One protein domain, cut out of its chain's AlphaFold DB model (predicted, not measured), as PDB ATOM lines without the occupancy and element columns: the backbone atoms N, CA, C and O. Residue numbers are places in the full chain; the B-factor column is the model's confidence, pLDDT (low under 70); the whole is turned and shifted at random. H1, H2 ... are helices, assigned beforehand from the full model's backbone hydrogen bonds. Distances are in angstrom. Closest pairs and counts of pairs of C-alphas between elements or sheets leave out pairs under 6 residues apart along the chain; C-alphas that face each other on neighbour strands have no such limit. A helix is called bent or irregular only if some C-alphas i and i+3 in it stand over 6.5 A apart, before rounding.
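AT A GLANCE: This is residues 25 to 98 of the 211 residues of an uncharacterized protein of Novosphingobium sp. ABRDHK2 (UniProt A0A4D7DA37). An open, angular run of three helices with no common core: the long bent helix H1 makes one long arm, H2 turns off near its last residues to make a corner, and H3 folds back from the last residues of H2, so that H2 and H3 make a V. Contacts between the helices are few, and residues 25 to 30, 32 to 38 and 40 to 52 of H1 stick out. The printed part has 74 residues, with three named helices in the order H1, H2, H3 and no named strand; 64 of the 74 residues are in the helices and the class is all helix. The whole is extended, with a radius of gyration of the C-alphas of 18.7 A, and elongated, with spans of 53 by 33 by 23 A.

IN THESE COORDINATES: H1 covers residues 25 to 60, 36 residues, and is the longest helix. By its hydrogen bonds it was assigned as one helix, but it is bent: C-alphas 33 and 36 are 6.6 A apart, against about 5 A in a regular helix. Its first arm, H1a, is residues 25 to 33 and begins at C-alpha 25 at (20.447, 24.333, -7.164). Its second arm, H1b, is residues 36 to 60 and measures 35.0 A from first to last C-alpha, ending at C-alpha 60 at (-26.696, 25.636, 7.196). Residues 34 and 35 belong to neither arm. H1b has a kink of 27 degrees near residue 48. H2 is residues 64 to 74, and its first and last C-alphas are 15.4 A apart. H3 is residues 78 to 94, 24.3 A from first to last C-alpha, and ends at C-alpha 94 at (-26.464, 48.329, -11.723).

HOW THE PARTS SIT: H1a and H1b are near each other, with 5 pairs of C-alphas within 10 A and no pair within 8 A. Their lines stand at a steep tilt of 47 degrees. H1b and H2 are close but not clearly touching, with 2 pairs of C-alphas within 8 A. Their closest C-alphas are those of Tyr 53 and Arg 64, 6.8 A apart. The lines of H1b and H2 are about perpendicular at 71 degrees, only just past steep. H2 and H3 are also close but not clearly touching, with 1 pair of C-alphas within 8 A, those of Phe 73 and Arg 81 at 5.8 A. H2 and H3 run opposite ways at a steep tilt of 41 degrees, and their centres are 14.2 A apart. H3 is apart from both H1a and H1b, and H1a is apart from H2. In H1a, H2 and H3 every pair of O i and N i+4 is within hydrogen-bond range, while in H1b 19 of 21 pairs are.

THE WHOLE: The printed part runs from residue 25 to residue 98 and has no cut. The two C-alphas farthest apart are those of its first and last residues, Glu 25 and Arg 98, at 55.6 A. The link from H1 to H2 and the link from H2 to H3 have 3 residues each, and both are tight. Residues 90 to 96, of which 90 to 94 belong to H3, stand free. Without the stretches that stand free, the body has 41 residues and spans 46 by 33 by 18 A. The mean pLDDT of the printed part is 76.8. It is under 70 at 21 residues, namely 25 to 28, 30 to 32, 34 to 40, 43 and 45 to 50; the mean is 63 for H1a, 71 for H1b, 84 for H2 and 87 for H3.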
ATOM      1  N   GLU A  25      20.084  25.176  -8.309       66.62
ATOM      2  CA  GLU A  25      20.447  24.333  -7.164       66.62
ATOM      3  C   GLU A  25      20.033  24.952  -5.826       66.62
ATOM      4  O   GLU A  25      19.557  24.257  -4.928       66.62
ATOM      5  N   VAL A  26      20.187  26.269  -5.691       64.69
ATOM      6  CA  VAL A  26      19.802  26.997  -4.477       64.69
ATOM      7  C   VAL A  26      18.281  27.116  -4.393       64.69
ATOM      8  O   VAL A  26      17.708  26.905  -3.327       64.69
ATOM      9  N   ALA A  27      17.611  27.362  -5.522       49.00
ATOM     10  CA  ALA A  27      16.153  27.421  -5.581       49.00
ATOM     11  C   ALA A  27      15.489  26.083  -5.203       49.00
ATOM     12  O   ALA A  27      14.507  26.073  -4.464       49.00
ATOM     13  N   LEU A  28      16.041  24.953  -5.662       57.06
ATOM     14  CA  LEU A  28      15.538  23.621  -5.311       57.06
ATOM     15  C   LEU A  28      15.775  23.284  -3.835       57.06
ATOM     16  O   LEU A  28      14.881  22.744  -3.190       57.06
ATOM     17  N   LYS A  29      16.923  23.681  -3.267       73.00
ATOM     18  CA  LYS A  29      17.178  23.534  -1.825       73.00
ATOM     19  C   LYS A  29      16.158  24.311  -0.995       73.00
ATOM     20  O   LYS A  29      15.528  23.711  -0.138       73.00
ATOM     21  N   ILE A  30      15.927  25.589  -1.305       65.12
ATOM     22  CA  ILE A  30      14.924  26.426  -0.618       65.12
ATOM     23  C   ILE A  30      13.517  25.828  -0.761       65.12
ATOM     24  O   ILE A  30      12.733  25.804   0.192       65.12
ATOM     25  N   LEU A  31      13.187  25.301  -1.942       56.66
ATOM     26  CA  LEU A  31      11.906  24.644  -2.167       56.66
ATOM     27  C   LEU A  31      11.721  23.439  -1.234       56.66
ATOM     28  O   LEU A  31      10.657  23.296  -0.628       56.66
ATOM     29  N   ASP A  32      12.747  22.607  -1.090       67.06
ATOM     30  CA  ASP A  32      12.686  21.385  -0.294       67.06
ATOM     31  C   ASP A  32      12.768  21.636   1.214       67.06
ATOM     32  O   ASP A  32      12.034  21.002   1.973       67.06
ATOM     33  N   THR A  33      13.608  22.577   1.654       71.00
ATOM     34  CA  THR A  33      13.850  22.838   3.081       71.00
ATOM     35  C   THR A  33      12.858  23.814   3.696       71.00
ATOM     36  O   THR A  33      12.564  23.701   4.882       71.00
ATOM     37  N   GLU A  34      12.333  24.773   2.928       65.38
ATOM     38  CA  GLU A  34      11.504  25.855   3.476       65.38
ATOM     39  C   GLU A  34      10.076  25.827   2.937       65.38
ATOM     40  O   GLU A  34       9.116  25.917   3.705       65.38
ATOM     41  N   ILE A  35       9.908  25.675   1.621       56.56
ATOM     42  CA  ILE A  35       8.589  25.807   0.991       56.56
ATOM     43  C   ILE A  35       7.749  24.545   1.194       56.56
ATOM     44  O   ILE A  35       6.579  24.657   1.552       56.56
ATOM     45  N   LYS A  36       8.308  23.347   0.987       68.50
ATOM     46  CA  LYS A  36       7.596  22.073   1.181       68.50
ATOM     47  C   LYS A  36       7.063  21.881   2.609       68.50
ATOM     48  O   LYS A  36       5.868  21.606   2.717       68.50
ATOM     49  N   PRO A  37       7.839  22.073   3.694       69.19
ATOM     50  CA  PRO A  37       7.302  21.911   5.046       69.19
ATOM     51  C   PRO A  37       6.276  22.990   5.397       69.19
ATOM     52  O   PRO A  37       5.265  22.686   6.024       69.19
ATOM     53  N   ARG A  38       6.457  24.236   4.931       66.50
ATOM     54  CA  ARG A  38       5.446  25.290   5.121       66.50
ATOM     55  C   ARG A  38       4.164  25.003   4.347       66.50
ATOM     56  O   ARG A  38       3.082  25.209   4.883       66.50
ATOM     57  N   LYS A  39       4.259  24.484   3.120       62.50
ATOM     58  CA  LYS A  39       3.094  24.029   2.348       62.50
ATOM     59  C   LYS A  39       2.402  22.848   3.015       62.50
ATOM     60  O   LYS A  39       1.181  22.856   3.058       62.50
ATOM     61  N   ALA A  40       3.147  21.890   3.564       68.12
ATOM     62  CA  ALA A  40       2.583  20.765   4.307       68.12
ATOM     63  C   ALA A  40       1.864  21.231   5.585       68.12
ATOM     64  O   ALA A  40       0.736  20.818   5.821       68.12
ATOM     65  N   PHE A  41       2.448  22.164   6.342       71.81
ATOM     66  CA  PHE A  41       1.816  22.760   7.525       71.81
ATOM     67  C   PHE A  41       0.552  23.558   7.175       71.81
ATOM     68  O   PHE A  41      -0.485  23.423   7.820       71.81
ATOM     69  N   ILE A  42       0.605  24.366   6.110       70.81
ATOM     70  CA  ILE A  42      -0.575  25.072   5.600       70.81
ATOM     71  C   ILE A  42      -1.624  24.063   5.132       70.81
ATOM     72  O   ILE A  42      -2.802  24.268   5.396       70.81
ATOM     73  N   GLN A  43      -1.232  22.973   4.474       67.81
ATOM     74  CA  GLN A  43      -2.141  21.931   4.001       67.81
ATOM     75  C   GLN A  43      -2.779  21.151   5.155       67.81
ATOM     76  O   GLN A  43      -3.961  20.842   5.064       67.81
ATOM     77  N   GLU A  44      -2.055  20.891   6.242       73.81
ATOM     78  CA  GLU A  44      -2.589  20.291   7.470       73.81
ATOM     79  C   GLU A  44      -3.645  21.209   8.103       73.81
ATOM     80  O   GLU A  44      -4.789  20.804   8.300       73.81
ATOM     81  N   LYS A  45      -3.315  22.493   8.296       67.69
ATOM     82  CA  LYS A  45      -4.258  23.486   8.838       67.69
ATOM     83  C   LYS A  45      -5.432  23.782   7.904       67.69
ATOM     84  O   LYS A  45      -6.545  24.015   8.361       67.69
ATOM     85  N   THR A  46      -5.218  23.729   6.593       64.81
ATOM     86  CA  THR A  46      -6.290  23.860   5.593       64.81
ATOM     87  C   THR A  46      -7.157  22.599   5.536       64.81
ATOM     88  O   THR A  46      -8.359  22.695   5.287       64.81
ATOM     89  N   GLY A  47      -6.571  21.425   5.788       61.03
ATOM     90  CA  GLY A  47      -7.271  20.154   5.945       61.03
ATOM     91  C   GLY A  47      -8.237  20.188   7.125       61.03
ATOM     92  O   GLY A  47      -9.405  19.846   6.944       61.03
ATOM     93  N   ASP A  48      -7.800  20.724   8.268       63.12
ATOM     94  CA  ASP A  48      -8.655  20.967   9.442       63.12
ATOM     95  C   ASP A  48      -9.807  21.932   9.141       63.12
ATOM     96  O   ASP A  48     -10.929  21.729   9.598       63.12
ATOM     97  N   LEU A  49      -9.579  22.955   8.311       63.50
ATOM     98  CA  LEU A  49     -10.638  23.881   7.897       63.50
ATOM     99  C   LEU A  49     -11.684  23.222   6.982       63.50
ATOM    100  O   LEU A  49     -12.802  23.722   6.872       63.50
ATOM    101  N   SER A  50     -11.367  22.097   6.328       67.81
ATOM    102  CA  SER A  50     -12.289  21.447   5.388       67.81
ATOM    103  C   SER A  50     -13.508  20.807   6.061       67.81
ATOM    104  O   SER A  50     -14.559  20.726   5.426       67.81
ATOM    105  N   ASP A  51     -13.399  20.389   7.323       77.75
ATOM    106  CA  ASP A  51     -14.496  19.765   8.070       77.75
ATOM    107  C   ASP A  51     -15.564  20.781   8.546       77.75
ATOM    108  O   ASP A  51     -16.744  20.589   8.244       77.75
ATOM    109  N   PRO A  52     -15.206  21.930   9.155       76.81
ATOM    110  CA  PRO A  52     -16.157  23.002   9.450       76.81
ATOM    111  C   PRO A  52     -16.885  23.526   8.209       76.81
ATOM    112  O   PRO A  52     -18.097  23.723   8.244       76.81
ATOM    113  N   TYR A  53     -16.182  23.710   7.084       76.88
ATOM    114  CA  TYR A  53     -16.831  24.164   5.849       76.88
ATOM    115  C   TYR A  53     -17.827  23.140   5.290       76.88
ATOM    116  O   TYR A  53     -18.816  23.544   4.678       76.88
ATOM    117  N   LYS A  54     -17.596  21.833   5.490       81.19
ATOM    118  CA  LYS A  54     -18.579  20.794   5.142       81.19
ATOM    119  C   LYS A  54     -19.808  20.894   6.036       81.19
ATOM    120  O   LYS A  54     -20.906  20.979   5.505       81.19
ATOM    121  N   ARG A  55     -19.629  21.021   7.355       75.19
ATOM    122  CA  ARG A  55     -20.745  21.212   8.299       75.19
ATOM    123  C   ARG A  55     -21.596  22.434   7.967       75.19
ATOM    124  O   ARG A  55     -22.806  22.314   7.847       75.19
ATOM    125  N   VAL A  56     -20.983  23.588   7.702       72.94
ATOM    126  CA  VAL A  56     -21.735  24.801   7.325       72.94
ATOM    127  C   VAL A  56     -22.495  24.623   6.003       72.94
ATOM    128  O   VAL A  56     -23.598  25.145   5.836       72.94
ATOM    129  N   LYS A  57     -21.939  23.866   5.055       78.50
ATOM    130  CA  LYS A  57     -22.617  23.568   3.792       78.50
ATOM    131  C   LYS A  57     -23.787  22.595   3.979       78.50
ATOM    132  O   LYS A  57     -24.841  22.801   3.377       78.50
ATOM    133  N   ASP A  58     -23.590  21.548   4.767       80.19
ATOM    134  CA  ASP A  58     -24.546  20.450   4.905       80.19
ATOM    135  C   ASP A  58     -25.678  20.798   5.885       80.19
ATOM    136  O   ASP A  58     -26.829  20.474   5.608       80.19
ATOM    137  N   GLU A  59     -25.380  21.510   6.977       78.94
ATOM    138  CA  GLU A  59     -26.354  21.883   8.016       78.94
ATOM    139  C   GLU A  59     -26.993  23.257   7.770       78.94
ATOM    140  O   GLU A  59     -28.194  23.426   7.960       78.94
ATOM    141  N   CYS A  60     -26.206  24.259   7.355       73.81
ATOM    142  CA  CYS A  60     -26.696  25.636   7.196       73.81
ATOM    143  C   CYS A  60     -26.997  26.009   5.739       73.81
ATOM    144  O   CYS A  60     -27.475  27.114   5.483       73.81
ATOM    145  N   HIS A  61     -26.675  25.133   4.779       80.19
ATOM    146  CA  HIS A  61     -26.850  25.371   3.341       80.19
ATOM    147  C   HIS A  61     -26.244  26.689   2.845       80.19
ATOM    148  O   HIS A  61     -26.729  27.304   1.893       80.19
ATOM    149  N   PHE A  62     -25.149  27.122   3.475       75.38
ATOM    150  CA  PHE A  62     -24.548  28.419   3.198       75.38
ATOM    151  C   PHE A  62     -23.294  28.284   2.314       75.38
ATOM    152  O   PHE A  62     -22.416  27.460   2.592       75.38
ATOM    153  N   PRO A  63     -23.169  29.067   1.225       84.06
ATOM    154  CA  PRO A  63     -22.052  28.941   0.296       84.06
ATOM    155  C   PRO A  63     -20.738  29.443   0.904       84.06
ATOM    156  O   PRO A  63     -20.631  30.573   1.382       84.06
ATOM    157  N   ARG A  64     -19.685  28.625   0.779       83.81
ATOM    158  CA  ARG A  64     -18.333  28.948   1.268       83.81
ATOM    159  C   ARG A  64     -17.789  30.273   0.730       83.81
ATOM    160  O   ARG A  64     -17.163  31.015   1.474       83.81
ATOM    161  N   SER A  65     -18.049  30.591  -0.537       86.25
ATOM    162  CA  SER A  65     -17.571  31.832  -1.161       86.25
ATOM    163  C   SER A  65     -18.054  33.093  -0.444       86.25
ATOM    164  O   SER A  65     -17.343  34.095  -0.439       86.25
ATOM    165  N   ILE A  66     -19.239  33.050   0.172       83.75
ATOM    166  CA  ILE A  66     -19.794  34.177   0.923       83.75
ATOM    167  C   ILE A  66     -19.167  34.261   2.316       83.75
ATOM    168  O   ILE A  66     -18.854  35.359   2.762       83.75
ATOM    169  N   LEU A  67     -18.883  33.130   2.971       78.31
ATOM    170  CA  LEU A  67     -18.126  33.123   4.234       78.31
ATOM    171  C   LEU A  67     -16.724  33.698   4.048       78.31
ATOM    172  O   LEU A  67     -16.281  34.520   4.842       78.31
ATOM    173  N   ASP A  68     -16.054  33.317   2.962       85.31
ATOM    174  CA  ASP A  68     -14.725  33.832   2.643       85.31
ATOM    175  C   ASP A  68     -14.767  35.338   2.317       85.31
ATOM    176  O   ASP A  68     -13.794  36.051   2.557       85.31
ATOM    177  N   LEU A  69     -15.883  35.849   1.782       85.88
ATOM    178  CA  LEU A  69     -16.098  37.286   1.589       85.88
ATOM    179  C   LEU A  69     -16.306  38.013   2.927       85.88
ATOM    180  O   LEU A  69     -15.712  39.068   3.133       85.88
ATOM    181  N   ILE A  70     -17.097  37.443   3.838       82.56
ATOM    182  CA  ILE A  70     -17.329  38.002   5.180       82.56
ATOM    183  C   ILE A  70     -16.016  38.048   5.968       82.56
ATOM    184  O   ILE A  70     -15.630  39.110   6.443       82.56
ATOM    185  N   ALA A  71     -15.262  36.948   5.995       83.12
ATOM    186  CA  ALA A  71     -13.969  36.887   6.674       83.12
ATOM    187  C   ALA A  71     -12.959  37.907   6.116       83.12
ATOM    188  O   ALA A  71     -12.125  38.434   6.851       83.12
ATOM    189  N   LYS A  72     -13.035  38.227   4.815       87.06
ATOM    190  CA  LYS A  72     -12.245  39.321   4.237       87.06
ATOM    191  C   LYS A  72     -12.660  40.672   4.804       87.06
ATOM    192  O   LYS A  72     -11.778  41.475   5.072       87.06
ATOM    193  N   PHE A  73     -13.956  40.938   4.966       85.81
ATOM    194  CA  PHE A  73     -14.434  42.194   5.550       85.81
ATOM    195  C   PHE A  73     -14.058  42.343   7.024       85.81
ATOM    196  O   PHE A  73     -13.720  43.452   7.429       85.81
ATOM    197  N   ASP A  74     -14.031  41.252   7.792       80.75
ATOM    198  CA  ASP A  74     -13.618  41.272   9.204       80.75
ATOM    199  C   ASP A  74     -12.135  41.633   9.382       80.75
ATOM    200  O   ASP A  74     -11.749  42.251  10.369       80.75
ATOM    201  N   GLY A  75     -11.292  41.271   8.411       81.81
ATOM    202  CA  GLY A  75      -9.871  41.627   8.400       81.81
ATOM    203  C   GLY A  75      -9.562  43.024   7.849       81.81
ATOM    204  O   GLY A  75      -8.390  43.395   7.782       81.81
ATOM    205  N   MET A  76     -10.569  43.781   7.400       88.06
ATOM    206  CA  MET A  76     -10.390  45.122   6.835       88.06
ATOM    207  C   MET A  76     -10.616  46.219   7.876       88.06
ATOM    208  O   MET A  76     -11.421  46.092   8.790       88.06
ATOM    209  N   GLU A  77      -9.933  47.345   7.678       93.06
ATOM    210  CA  GLU A  77     -10.221  48.594   8.383       93.06
ATOM    211  C   GLU A  77     -11.638  49.088   8.053       93.06
ATOM    212  O   GLU A  77     -12.055  49.034   6.890       93.06
ATOM    213  N   ASP A  78     -12.349  49.616   9.053       89.94
ATOM    214  CA  ASP A  78     -13.760  50.017   8.947       89.94
ATOM    215  C   ASP A  78     -14.033  50.941   7.748       89.94
ATOM    216  O   ASP A  78     -14.946  50.681   6.966       89.94
ATOM    217  N   ALA A  79     -13.184  51.947   7.513       92.31
ATOM    218  CA  ALA A  79     -13.348  52.875   6.389       92.31
ATOM    219  C   ALA A  79     -13.286  52.175   5.016       92.31
ATOM    220  O   ALA A  79     -14.030  52.511   4.091       92.31
ATOM    221  N   LYS A  80     -12.411  51.172   4.869       92.88
ATOM    222  CA  LYS A  80     -12.281  50.389   3.629       92.88
ATOM    223  C   LYS A  80     -13.401  49.370   3.497       92.88
ATOM    224  O   LYS A  80     -13.872  49.129   2.386       92.88
ATOM    225  N   ARG A  81     -13.831  48.777   4.614       88.62
ATOM    226  CA  ARG A  81     -14.981  47.875   4.656       88.62
ATOM    227  C   ARG A  81     -16.229  48.595   4.158       88.62
ATOM    228  O   ARG A  81     -16.873  48.101   3.238       88.62
ATOM    229  N   ASP A  82     -16.507  49.783   4.685       90.06
ATOM    230  CA  ASP A  82     -17.694  50.559   4.323       90.06
ATOM    231  C   ASP A  82     -17.664  50.982   2.849       90.06
ATOM    232  O   ASP A  82     -18.662  50.835   2.141       90.06
ATOM    233  N   HIS A  83     -16.500  51.408   2.341       93.88
ATOM    234  CA  HIS A  83     -16.336  51.711   0.917       93.88
ATOM    235  C   HIS A  83     -16.596  50.486   0.025       93.88
ATOM    236  O   HIS A  83     -17.312  50.585  -0.972       93.88
ATOM    237  N   ASN A  84     -16.061  49.318   0.392       88.50
ATOM    238  CA  ASN A  84     -16.270  48.085  -0.367       88.50
ATOM    239  C   ASN A  84     -17.726  47.605  -0.321       88.50
ATOM    240  O   ASN A  84     -18.233  47.119  -1.330       88.50
ATOM    241  N   LEU A  85     -18.409  47.749   0.818       88.00
ATOM    242  CA  LEU A  85     -19.828  47.410   0.944       88.00
ATOM    243  C   LEU A  85     -20.702  48.335   0.091       88.00
ATOM    244  O   LEU A  85     -21.607  47.860  -0.596       88.00
ATOM    245  N   LEU A  86     -20.394  49.634   0.069       86.56
ATOM    246  CA  LEU A  86     -21.073  50.604  -0.788       86.56
ATOM    247  C   LEU A  86     -20.840  50.288  -2.272       86.56
ATOM    248  O   LEU A  86     -21.790  50.231  -3.053       86.56
ATOM    249  N   ALA A  87     -19.593  50.015  -2.662       87.31
ATOM    250  CA  ALA A  87     -19.257  49.650  -4.036       87.31
ATOM    251  C   ALA A  87     -19.951  48.348  -4.471       87.31
ATOM    252  O   ALA A  87     -20.481  48.267  -5.582       87.31
ATOM    253  N   LEU A  88     -20.003  47.344  -3.588       86.88
ATOM    254  CA  LEU A  88     -20.717  46.092  -3.832       86.88
ATOM    255  C   LEU A  88     -22.216  46.336  -4.026       86.88
ATOM    256  O   LEU A  88     -22.799  45.776  -4.952       86.88
ATOM    257  N   HIS A  89     -22.831  47.186  -3.200       82.56
ATOM    258  CA  HIS A  89     -24.241  47.546  -3.335       82.56
ATOM    259  C   HIS A  89     -24.538  48.155  -4.712       82.56
ATOM    260  O   HIS A  89     -25.386  47.638  -5.438       82.56
ATOM    261  N   LEU A  90     -23.801  49.202  -5.100       79.50
ATOM    262  CA  LEU A  90     -23.976  49.859  -6.401       79.50
ATOM    263  C   LEU A  90     -23.762  48.882  -7.565       79.50
ATOM    264  O   LEU A  90     -24.503  48.908  -8.546       79.50
ATOM    265  N   ALA A  91     -22.783  47.981  -7.450       81.12
ATOM    266  CA  ALA A  91     -22.521  46.973  -8.470       81.12
ATOM    267  C   ALA A  91     -23.671  45.960  -8.616       81.12
ATOM    268  O   ALA A  91     -23.994  45.557  -9.736       81.12
ATOM    269  N   LEU A  92     -24.289  45.538  -7.508       83.44
ATOM    270  CA  LEU A  92     -25.447  44.638  -7.534       83.44
ATOM    271  C   LEU A  92     -26.677  45.325  -8.136       83.44
ATOM    272  O   LEU A  92     -27.380  44.709  -8.939       83.44
ATOM    273  N   GLU A  93     -26.893  46.597  -7.795       79.69
ATOM    274  CA  GLU A  93     -27.997  47.413  -8.304       79.69
ATOM    275  C   GLU A  93     -27.886  47.650  -9.814       79.69
ATOM    276  O   GLU A  93     -28.815  47.328 -10.556       79.69
ATOM    277  N   LEU A  94     -26.722  48.103 -10.294       80.62
ATOM    278  CA  LEU A  94     -26.464  48.329 -11.723       80.62
ATOM    279  C   LEU A  94     -26.613  47.056 -12.556       80.62
ATOM    280  O   LEU A  94     -27.052  47.099 -13.703       80.62
ATOM    281  N   ARG A  95     -26.248  45.907 -11.983       79.44
ATOM    282  CA  ARG A  95     -26.368  44.613 -12.659       79.44
ATOM    283  C   ARG A  95     -27.779  44.026 -12.584       79.44
ATOM    284  O   ARG A  95     -28.022  42.968 -13.161       79.44
ATOM    285  N   GLY A  96     -28.700  44.692 -11.885       78.62
ATOM    286  CA  GLY A  96     -30.083  44.254 -11.732       78.62
ATOM    287  C   GLY A  96     -30.226  42.967 -10.923       78.62
ATOM    288  O   GLY A  96     -31.243  42.283 -11.044       78.62
ATOM    289  N   TYR A  97     -29.230  42.610 -10.105       80.44
ATOM    290  CA  TYR A  97     -29.347  41.451  -9.230       80.44
ATOM    291  C   TYR A  97     -30.333  41.766  -8.108       80.44
ATOM    292  O   TYR A  97     -30.083  42.608  -7.248       80.44
ATOM    293  N   ARG A  98     -31.466  41.067  -8.117       74.06
ATOM    294  CA  ARG A  98     -32.499  41.167  -7.083       74.06
ATOM    295  C   ARG A  98     -32.441  39.947  -6.178       74.06
ATOM    296  O   ARG A  98     -32.038  38.866  -6.611       74.06
TER     297      ARG A  98